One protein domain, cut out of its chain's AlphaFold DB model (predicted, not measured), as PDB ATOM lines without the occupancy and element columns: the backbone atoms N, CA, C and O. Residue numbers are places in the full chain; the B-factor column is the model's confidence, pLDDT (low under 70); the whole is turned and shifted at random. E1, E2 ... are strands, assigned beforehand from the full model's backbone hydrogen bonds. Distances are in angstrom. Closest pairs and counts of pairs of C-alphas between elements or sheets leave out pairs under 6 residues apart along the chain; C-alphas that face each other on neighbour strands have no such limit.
ATOM      1  N   ILE A   3     -92.381  61.004 -18.549       84.88
ATOM      2  CA  ILE A   3     -92.056  60.741 -19.951       84.88
ATOM      3  C   ILE A   3     -91.625  59.282 -20.035       84.88
ATOM      4  O   ILE A   3     -90.561  58.907 -19.540       84.88
ATOM      5  N   ASP A   4     -92.480  58.459 -20.626       81.44
ATOM      6  CA  ASP A   4     -92.198  57.039 -20.793       81.44
ATOM      7  C   ASP A   4     -91.242  56.796 -21.969       81.44
ATOM      8  O   ASP A   4     -91.131  57.607 -22.892       81.44
ATOM      9  N   ASP A   5     -90.525  55.673 -21.901       82.06
ATOM     10  CA  ASP A   5     -89.651  55.170 -22.964       82.06
ATOM     11  C   ASP A   5     -88.558  56.147 -23.416       82.06
ATOM     12  O   ASP A   5     -88.189  56.199 -24.586       82.06
ATOM     13  N   VAL A   6     -87.984  56.912 -22.486       87.00
ATOM     14  CA  VAL A   6     -86.797  57.725 -22.778       87.00
ATOM     15  C   VAL A   6     -85.588  56.812 -23.017       87.00
ATOM     16  O   VAL A   6     -85.209  56.014 -22.164       87.00
ATOM     17  N   PHE A   7     -84.971  56.945 -24.190       88.19
ATOM     18  CA  PHE A   7     -83.704  56.306 -24.549       88.19
ATOM     19  C   PHE A   7     -82.510  57.110 -24.040       88.19
ATOM     20  O   PHE A   7     -81.549  56.550 -23.519       88.19
ATOM     21  N   ALA A   8     -82.553  58.433 -24.192       91.62
ATOM     22  CA  ALA A   8     -81.493  59.296 -23.702       91.62
ATOM     23  C   ALA A   8     -81.992  60.701 -23.370       91.62
ATOM     24  O   ALA A   8     -82.943  61.201 -23.969       91.62
ATOM     25  N   VAL A   9     -81.298  61.364 -22.451       92.75
ATOM     26  CA  VAL A   9     -81.425  62.804 -22.212       92.75
ATOM     27  C   VAL A   9     -80.096  63.451 -22.576       92.75
ATOM     28  O   VAL A   9     -79.058  63.119 -22.001       92.75
ATOM     29  N   GLU A  10     -80.128  64.359 -23.544       95.19
ATOM     30  CA  GLU A  10     -78.988  65.190 -23.919       95.19
ATOM     31  C   GLU A  10     -79.072  66.513 -23.158       95.19
ATOM     32  O   GLU A  10     -80.093  67.215 -23.181       95.19
ATOM     33  N   LEU A  11     -77.977  66.846 -22.489       93.81
ATOM     34  CA  LEU A  11     -77.833  68.004 -21.633       93.81
ATOM     35  C   LEU A  11     -76.742  68.930 -22.169       93.81
ATOM     36  O   LEU A  11     -75.681  68.492 -22.620       93.81
ATOM     37  N   GLU A  12     -76.975  70.229 -22.044       93.94
ATOM     38  CA  GLU A  12     -75.938  71.236 -22.204       93.94
ATOM     39  C   GLU A  12     -74.833  71.033 -21.161       93.94
ATOM     40  O   GLU A  12     -75.069  70.560 -20.033       93.94
ATOM     41  N   ARG A  13     -73.610  71.420 -21.540       89.25
ATOM     42  CA  ARG A  13     -72.472  71.436 -20.616       89.25
ATOM     43  C   ARG A  13     -72.790  72.329 -19.428       89.25
ATOM     44  O   ARG A  13     -73.342  73.416 -19.592       89.25
ATOM     45  N   ASP A  14     -72.423  71.863 -18.243       87.56
ATOM     46  CA  ASP A  14     -72.476  72.716 -17.069       87.56
ATOM     47  C   ASP A  14     -71.266  73.654 -17.072       87.56
ATOM     48  O   ASP A  14     -70.133  73.214 -17.275       87.56
ATOM     49  N   GLY A  15     -71.519  74.949 -16.891       84.12
ATOM     50  CA  GLY A  15     -70.456  75.940 -16.754       84.12
ATOM     51  C   GLY A  15     -69.763  75.854 -15.396       84.12
ATOM     52  O   GLY A  15     -68.575  76.156 -15.307       84.12
ATOM     53  N   ASP A  16     -70.488  75.398 -14.372       86.50
ATOM     54  CA  ASP A  16     -70.011  75.338 -12.990       86.50
ATOM     55  C   ASP A  16     -69.351  73.982 -12.675       86.50
ATOM     56  O   ASP A  16     -68.433  73.911 -11.859       86.50
ATOM     57  N   ASP A  17     -69.765  72.913 -13.368       85.19
ATOM     58  CA  ASP A  17     -69.157  71.579 -13.283       85.19
ATOM     59  C   ASP A  17     -68.855  70.988 -14.675       85.19
ATOM     60  O   ASP A  17     -69.673  70.270 -15.261       85.19
ATOM     61  N   PRO A  18     -67.636  71.196 -15.202       83.50
ATOM     62  CA  PRO A  18     -67.230  70.649 -16.494       83.50
ATOM     63  C   PRO A  18     -67.254  69.116 -16.573       83.50
ATOM     64  O   PRO A  18     -67.177  68.569 -17.675       83.50
ATOM     65  N   LYS A  19     -67.305  68.412 -15.432       85.69
ATOM     66  CA  LYS A  19     -67.362  66.946 -15.369       85.69
ATOM     67  C   LYS A  19     -68.793  66.412 -15.341       85.69
ATOM     68  O   LYS A  19     -68.970  65.199 -15.461       85.69
ATOM     69  N   ALA A  20     -69.797  67.279 -15.210       86.31
ATOM     70  CA  ALA A  20     -71.189  66.865 -15.219       86.31
ATOM     71  C   ALA A  20     -71.536  66.141 -16.534       86.31
ATOM     72  O   ALA A  20     -71.084  66.544 -17.614       86.31
ATOM     73  N   PRO A  21     -72.373  65.091 -16.482       86.88
ATOM     74  CA  PRO A  21     -72.763  64.364 -17.676       86.88
ATOM     75  C   PRO A  21     -73.505  65.283 -18.652       86.88
ATOM     76  O   PRO A  21     -74.319  66.124 -18.263       86.88
ATOM     77  N   THR A  22     -73.210  65.094 -19.937       92.50
ATOM     78  CA  THR A  22     -73.884  65.759 -21.067       92.50
ATOM     79  C   THR A  22     -74.845  64.826 -21.791       92.50
ATOM     80  O   THR A  22     -75.703  65.282 -22.536       92.50
ATOM     81  N   THR A  23     -74.753  63.522 -21.537       92.56
ATOM     82  CA  THR A  23     -75.677  62.526 -22.073       92.56
ATOM     83  C   THR A  23     -75.955  61.494 -20.997       92.56
ATOM     84  O   THR A  23     -75.027  60.895 -20.457       92.56
ATOM     85  N   LEU A  24     -77.233  61.267 -20.712       90.88
ATOM     86  CA  LEU A  24     -77.713  60.195 -19.847       90.88
ATOM     87  C   LEU A  24     -78.397  59.164 -20.733       90.88
ATOM     88  O   LEU A  24     -79.333  59.517 -21.448       90.88
ATOM     89  N   LYS A  25     -77.918  57.921 -20.721       90.38
ATOM     90  CA  LYS A  25     -78.478  56.828 -21.526       90.38
ATOM     91  C   LYS A  25     -79.321  55.905 -20.663       90.38
ATOM     92  O   LYS A  25     -78.983  55.676 -19.506       90.38
ATOM     93  N   ASP A  26     -80.387  55.388 -21.259       86.62
ATOM     94  CA  ASP A  26     -81.324  54.430 -20.675       86.62
ATOM     95  C   ASP A  26     -81.734  54.766 -19.228       86.62
ATOM     96  O   ASP A  26     -81.574  53.941 -18.320       86.62
ATOM     97  N   PRO A  27     -82.261  55.986 -18.982       90.00
ATOM     98  CA  PRO A  27     -82.774  56.335 -17.668       90.00
ATOM     99  C   PRO A  27     -83.922  55.397 -17.274       90.00
ATOM    100  O   PRO A  27     -84.728  54.959 -18.094       90.00
ATOM    101  N   VAL A  28     -84.008  55.107 -15.981       87.69
ATOM    102  CA  VAL A  28     -85.070  54.291 -15.374       87.69
ATOM    103  C   VAL A  28     -86.387  55.057 -15.349       87.69
ATOM    104  O   VAL A  28     -87.456  54.488 -15.578       87.69
ATOM    105  N   SER A  29     -86.321  56.356 -15.065       91.12
ATOM    106  CA  SER A  29     -87.463  57.254 -15.176       91.12
ATOM    107  C   SER A  29     -87.021  58.670 -15.499       91.12
ATOM    108  O   SER A  29     -85.936  59.108 -15.108       91.12
ATOM    109  N   VAL A  30     -87.892  59.381 -16.210       93.25
ATOM    110  CA  VAL A  30     -87.758  60.805 -16.494       93.25
ATOM    111  C   VAL A  30     -89.100  61.467 -16.233       93.25
ATOM    112  O   VAL A  30     -90.108  61.107 -16.839       93.25
ATOM    113  N   ASP A  31     -89.104  62.454 -15.349       94.56
ATOM    114  CA  ASP A  31     -90.281  63.233 -15.000       94.56
ATOM    115  C   ASP A  31     -90.054  64.705 -15.356       94.56
ATOM    116  O   ASP A  31     -89.103  65.341 -14.901       94.56
ATOM    117  N   LEU A  32     -90.952  65.260 -16.173       92.88
ATOM    118  CA  LEU A  32     -91.033  66.690 -16.446       92.88
ATOM    119  C   LEU A  32     -91.702  67.393 -15.265       92.88
ATOM    120  O   LEU A  32     -92.885  67.164 -14.984       92.88
ATOM    121  N   LEU A  33     -90.943  68.243 -14.587       93.75
ATOM    122  CA  LEU A  33     -91.392  69.039 -13.452       93.75
ATOM    123  C   LEU A  33     -91.949  70.395 -13.904       93.75
ATOM    124  O   LEU A  33     -91.739  70.840 -15.038       93.75
ATOM    125  N   GLU A  34     -92.641  71.076 -12.990       87.31
ATOM    126  CA  GLU A  34     -93.040  72.469 -13.196       87.31
ATOM    127  C   GLU A  34     -91.816  73.351 -13.489       87.31
ATOM    128  O   GLU A  34     -90.726  73.149 -12.951       87.31
ATOM    129  N   GLY A  35     -91.978  74.307 -14.407       86.75
ATOM    130  CA  GLY A  35     -90.870  75.138 -14.888       86.75
ATOM    131  C   GLY A  35     -89.936  74.451 -15.896       86.75
ATOM    132  O   GLY A  35     -88.924  75.039 -16.271       86.75
ATOM    133  N   GLY A  36     -90.259  73.237 -16.358       87.81
ATOM    134  CA  GLY A  36     -89.551  72.553 -17.449       87.81
ATOM    135  C   GLY A  36     -88.277  71.812 -17.034       87.81
ATOM    136  O   GLY A  36     -87.528  71.357 -17.896       87.81
ATOM    137  N   ALA A  37     -88.001  71.707 -15.733       93.19
ATOM    138  CA  ALA A  37     -86.902  70.892 -15.224       93.19
ATOM    139  C   ALA A  37     -87.189  69.394 -15.419       93.19
ATOM    140  O   ALA A  37     -88.347  68.976 -15.475       93.19
ATOM    141  N   LEU A  38     -86.134  68.585 -15.489       94.62
ATOM    142  CA  LEU A  38     -86.243  67.131 -15.570       94.62
ATOM    143  C   LEU A  38     -85.703  66.486 -14.305       94.62
ATOM    144  O   LEU A  38     -84.538  66.669 -13.962       94.62
ATOM    145  N   HIS A  39     -86.524  65.675 -13.652       95.69
ATOM    146  CA  HIS A  39     -86.050  64.706 -12.675       95.69
ATOM    147  C   HIS A  39     -85.717  63.410 -13.408       95.69
ATOM    148  O   HIS A  39     -86.572  62.833 -14.076       95.69
ATOM    149  N   VAL A  40     -84.459  62.984 -13.331       93.69
ATOM    150  CA  VAL A  40     -83.959  61.789 -14.013       93.69
ATOM    151  C   VAL A  40     -83.439  60.806 -12.977       93.69
ATOM    152  O   VAL A  40     -82.583  61.146 -12.157       93.69
ATOM    153  N   VAL A  41     -83.929  59.571 -13.053       93.31
ATOM    154  CA  VAL A  41     -83.423  58.439 -12.275       93.31
ATOM    155  C   VAL A  41     -82.662  57.512 -13.211       93.31
ATOM    156  O   VAL A  41     -83.206  57.067 -14.219       93.31
ATOM    157  N   SER A  42     -81.404  57.212 -12.898       91.06
ATOM    158  CA  SER A  42     -80.525  56.352 -13.705       91.06
ATOM    159  C   SER A  42     -79.919  55.242 -12.854       91.06
ATOM    160  O   SER A  42     -79.739  55.406 -11.649       91.06
ATOM    161  N   LYS A  43     -79.599  54.098 -13.462       88.06
ATOM    162  CA  LYS A  43     -78.873  53.021 -12.772       88.06
ATOM    163  C   LYS A  43     -77.414  53.426 -12.584       88.06
ATOM    164  O   LYS A  43     -76.805  53.943 -13.516       88.06
ATOM    165  N   ARG A  44     -76.840  53.128 -11.420       82.50
ATOM    166  CA  ARG A  44     -75.381  53.119 -11.272       82.50
ATOM    167  C   ARG A  44     -74.800  51.879 -11.939       82.50
ATOM    168  O   ARG A  44     -75.415  50.812 -11.906       82.50
ATOM    169  N   GLU A  45     -73.607  52.028 -12.507       77.88
ATOM    170  CA  GLU A  45     -72.886  50.926 -13.158       77.88
ATOM    171  C   GLU A  45     -72.481  49.822 -12.170       77.88
ATOM    172  O   GLU A  45     -72.380  48.661 -12.554       77.88
ATOM    173  N   TYR A  46     -72.275  50.163 -10.895       80.25
ATOM    174  CA  TYR A  46     -71.859  49.217  -9.864       80.25
ATOM    175  C   TYR A  46     -72.992  48.878  -8.887       80.25
ATOM    176  O   TYR A  46     -73.806  49.722  -8.499       80.25
ATOM    177  N   LEU A  47     -73.007  47.614  -8.463       84.00
ATOM    178  CA  LEU A  47     -73.849  47.134  -7.372       84.00
ATOM    179  C   LEU A  47     -73.204  47.498  -6.032       84.00
ATOM    180  O   LEU A  47     -71.982  47.464  -5.898       84.00
ATOM    181  N   VAL A  48     -74.027  47.799  -5.032       86.06
ATOM    182  CA  VAL A  48     -73.582  47.976  -3.642       86.06
ATOM    183  C   VAL A  48     -74.180  46.833  -2.841       86.06
ATOM    184  O   VAL A  48     -75.396  46.667  -2.834       86.06
ATOM    185  N   ASP A  49     -73.332  45.996  -2.246       88.38
ATOM    186  CA  ASP A  49     -73.737  44.801  -1.488       88.38
ATOM    187  C   ASP A  49     -74.675  43.850  -2.260       88.38
ATOM    188  O   ASP A  49     -75.553  43.206  -1.693       88.38
ATOM    189  N   GLY A  50     -74.503  43.772  -3.585       86.62
ATOM    190  CA  GLY A  50     -75.352  42.969  -4.472       86.62
ATOM    191  C   GLY A  50     -76.678  43.629  -4.869       86.62
ATOM    192  O   GLY A  50     -77.420  43.063  -5.669       86.62
ATOM    193  N   TYR A  51     -76.966  44.838  -4.382       86.88
ATOM    194  CA  TYR A  51     -78.170  45.593  -4.717       86.88
ATOM    195  C   TYR A  51     -77.911  46.595  -5.847       86.88
ATOM    196  O   TYR A  51     -76.897  47.301  -5.870       86.88
ATOM    197  N   GLN A  52     -78.862  46.683  -6.786       88.06
ATOM    198  CA  GLN A  52     -78.865  47.723  -7.814       88.06
ATOM    199  C   GLN A  52     -79.110  49.080  -7.153       88.06
ATOM    200  O   GLN A  52     -80.132  49.285  -6.502       88.06
ATOM    201  N   THR A  53     -78.186  50.013  -7.360       89.44
ATOM    202  CA  THR A  53     -78.318  51.389  -6.874       89.44
ATOM    203  C   THR A  53     -78.655  52.345  -8.012       89.44
ATOM    204  O   THR A  53     -78.462  52.030  -9.194       89.44
ATOM    205  N   PHE A  54     -79.202  53.502  -7.642       89.94
ATOM    206  CA  PHE A  54     -79.739  54.483  -8.573       89.94
ATOM    207  C   PHE A  54     -79.255  55.882  -8.211       89.94
ATOM    208  O   PHE A  54     -79.209  56.243  -7.035       89.94
ATOM    209  N   ASP A  55     -78.943  56.669  -9.233       90.00
ATOM    210  CA  ASP A  55     -78.787  58.110  -9.111       90.00
ATOM    211  C   ASP A  55     -80.112  58.790  -9.426       90.00
ATOM    212  O   ASP A  55     -80.810  58.410 -10.364       90.00
ATOM    213  N   SER A  56     -80.449  59.800  -8.634       93.25
ATOM    214  CA  SER A  56     -81.651  60.611  -8.787       93.25
ATOM    215  C   SER A  56     -81.229  62.072  -8.812       93.25
ATOM    216  O   SER A  56     -80.824  62.613  -7.783       93.25
ATOM    217  N   VAL A  57     -81.310  62.706  -9.980       93.12
ATOM    218  CA  VAL A  57     -80.798  64.064 -10.208       93.12
ATOM    219  C   VAL A  57     -81.872  64.922 -10.867       93.12
ATOM    220  O   VAL A  57     -82.595  64.459 -11.748       93.12
ATOM    221  N   ILE A  58     -81.977  66.182 -10.444       93.94
ATOM    222  CA  ILE A  58     -82.845  67.176 -11.081       93.94
ATOM    223  C   ILE A  58     -81.981  68.088 -11.949       93.94
ATOM    224  O   ILE A  58     -81.119  68.806 -11.446       93.94
ATOM    225  N   TYR A  59     -82.238  68.075 -13.253       92.94
ATOM    226  CA  TYR A  59     -81.600  68.957 -14.218       92.94
ATOM    227  C   TYR A  59     -82.497  70.165 -14.495       92.94
ATOM    228  O   TYR A  59     -83.674  69.997 -14.827       92.94
ATOM    229  N   PRO A  60     -81.970  71.396 -14.386       92.81
ATOM    230  CA  PRO A  60     -82.751  72.589 -14.675       92.81
ATOM    231  C   PRO A  60     -83.087  72.665 -16.169       92.81
ATOM    232  O   PRO A  60     -82.271  72.277 -17.005       92.81
ATOM    233  N   ALA A  61     -84.242  73.248 -16.509       92.56
ATOM    234  CA  ALA A  61     -84.746  73.341 -17.886       92.56
ATOM    235  C   ALA A  61     -83.705  73.877 -18.885       92.56
ATOM    236  O   ALA A  61     -83.536  73.330 -19.967       92.56
ATOM    237  N   ARG A  62     -82.934  74.898 -18.478       91.75
ATOM    238  CA  ARG A  62     -81.866  75.511 -19.293       91.75
ATOM    239  C   ARG A  62     -80.767  74.539 -19.735       91.75
ATOM    240  O   ARG A  62     -80.058  74.834 -20.685       91.75
ATOM    241  N   ARG A  63     -80.581  73.433 -19.009       92.38
ATOM    242  CA  ARG A  63     -79.600  72.400 -19.346       92.38
ATOM    243  C   ARG A  63     -80.184  71.321 -20.244       92.38
ATOM    244  O   ARG A  63     -79.414  70.547 -20.784       92.38
ATOM    245  N   VAL A  64     -81.499  71.232 -20.410       91.75
ATOM    246  CA  VAL A  64     -82.126  70.172 -21.201       91.75
ATOM    247  C   VAL A  64     -82.101  70.572 -22.668       91.75
ATOM    248  O   VAL A  64     -82.843  71.453 -23.091       91.75
ATOM    249  N   ARG A  65     -81.253  69.909 -23.457       94.00
ATOM    250  CA  ARG A  65     -81.157  70.158 -24.896       94.00
ATOM    251  C   ARG A  65     -82.165  69.321 -25.670       94.00
ATOM    252  O   ARG A  65     -82.838  69.825 -26.567       94.00
ATOM    253  N   LYS A  66     -82.241  68.025 -25.358       92.12
ATOM    254  CA  LYS A  66     -83.092  67.076 -26.078       92.12
ATOM    255  C   LYS A  66     -83.441  65.870 -25.215       92.12
ATOM    256  O   LYS A  66     -82.607  65.361 -24.473       92.12
ATOM    257  N   ILE A  67     -84.663  65.376 -25.382       91.25
ATOM    258  CA  ILE A  67     -85.101  64.078 -24.867       91.25
ATOM    259  C   ILE A  67     -85.262  63.156 -26.072       91.25
ATOM    260  O   ILE A  67     -86.003  63.460 -27.007       91.25
ATOM    261  N   VAL A  68     -84.520  62.056 -26.085       91.62
ATOM    262  CA  VAL A  68     -84.551  61.041 -27.136       91.62
ATOM    263  C   VAL A  68     -85.420  59.898 -26.644       91.62
ATOM    264  O   VAL A  68     -85.111  59.286 -25.626       91.62
ATOM    265  N   LEU A  69     -86.503  59.612 -27.359       89.88
ATOM    266  CA  LEU A  69     -87.384  58.485 -27.062       89.88
ATOM    267  C   LEU A  69     -86.855  57.206 -27.717       89.88
ATOM    268  O   LEU A  69     -86.224  57.261 -28.777       89.88
ATOM    269  N   LYS A  70     -87.135  56.060 -27.100       86.50
ATOM    270  CA  LYS A  70     -86.978  54.747 -27.718       86.50
ATOM    271  C   LYS A  70     -87.938  54.659 -28.894       86.50
ATOM    272  O   LYS A  70     -89.109  55.028 -28.795       86.50
TER     273      LYS A  70
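What this domain is: This is residues 3 to 70 of the 144 residues of an uncharacterized protein of Mycobacteroides immunogenum (UniProt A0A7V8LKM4). Two small three-stranded sheets lie one over the other, only partly face to face and with their strands crossed: E2, E1 and E6 make the shorter one, and E3, E4 and E5 make a longer, strongly twisted one. The far part of the E4 and E5 hairpin runs on past the shorter sheet, and its turn at Asp 49 lies at one end of the longest axis, with the loop at Gly 35 at the other. The printed part has 68 residues, with no named helix and six named strands in the order E1 to E6; its class is all strand. The sheets have the orders E3 - E4 - E5 and E2 - E1 - E6, both all antiparallel. The whole is compact, with a radius of gyration of the C-alphas of 12.3 A and spans of 36 by 28 by 21 A.

How they stand to each other: Begin with E4, residues 38 to 48, the inner strand of the longer sheet. Its neighbours are E3, residues 29 to 32, and E5, residues 51 to 59, which are the edge strands. E3, E4 and E5 form a meander, each strand the antiparallel neighbour of the one before, and E3 and E4 are a hairpin, as are E4 and E5. Between E3 and E4, at 160 degrees, look at N 31 and O 39, 2.9 A apart and within hydrogen-bond range. Between E4 and E5, at 153 degrees, N 40 and O 57 are within range at 2.9 A, and N 48 and O 51 at 3.0 A. At residue 45 you will find that E4 bends by 74 degrees. Now turn to the other sheet, where E1, residues 6 to 11, is the inner strand between the edge strands E2, residues 23 to 25, and E6, residues 64 to 69. E1 and E6 are antiparallel at 164 degrees, with N 10 and O 66 within hydrogen-bond range at 2.8 A. E1 and E2 are a hairpin at 166 degrees, with N 24 and O 9 within range at 2.9 A. From sheet to sheet, the closest C-alphas of E1 and E3 are those of Val 6 and Val 30, 7.1 A apart. The closest C-alphas of E2 and E4 are those of Leu 24 and Ser 42, at 7.8 A, and those of E4 and E6 are Leu 38 and Val 64, at 7.6 A. E1 and E4 are apart, and E1 and E5 are only just apart, their closest C-alphas being 8.4 A from each other. E5 and E6 meet only through their link.

Where its parts are: Find C-alpha 38 at (-86.243, 67.131, -15.570); from there E4 runs 25.9 A to C-alpha 48 at (-73.582, 47.976, -3.642). E5 then goes back over 25.5 A, from Tyr 51 to Tyr 59. E3, from Ser 29 to Leu 32, is 10.2 A long. For the shorter sheet, look for C-alpha 6 at (-86.797, 57.725, -22.778), where E1 begins its 13.7 A to Leu 11. E2, from Thr 23 to Lys 25, covers 6.4 A. E6 runs 14.1 A from Val 64 to C-alpha 69 at (-87.384, 58.485, -27.062).

The domain as a whole: The two C-alphas farthest apart are those of Gly 35 and Asp 49, at 37.3 A. The printed part has no cut from residue 3 to residue 70, and the C-alphas of Ile 3 and Lys 70 are 11.0 A apart. The link from E1 to E2, with 11 residues between them, is long; the other four links are tight. The mean pLDDT of the printed part is 89.5, and no printed residue is under 70.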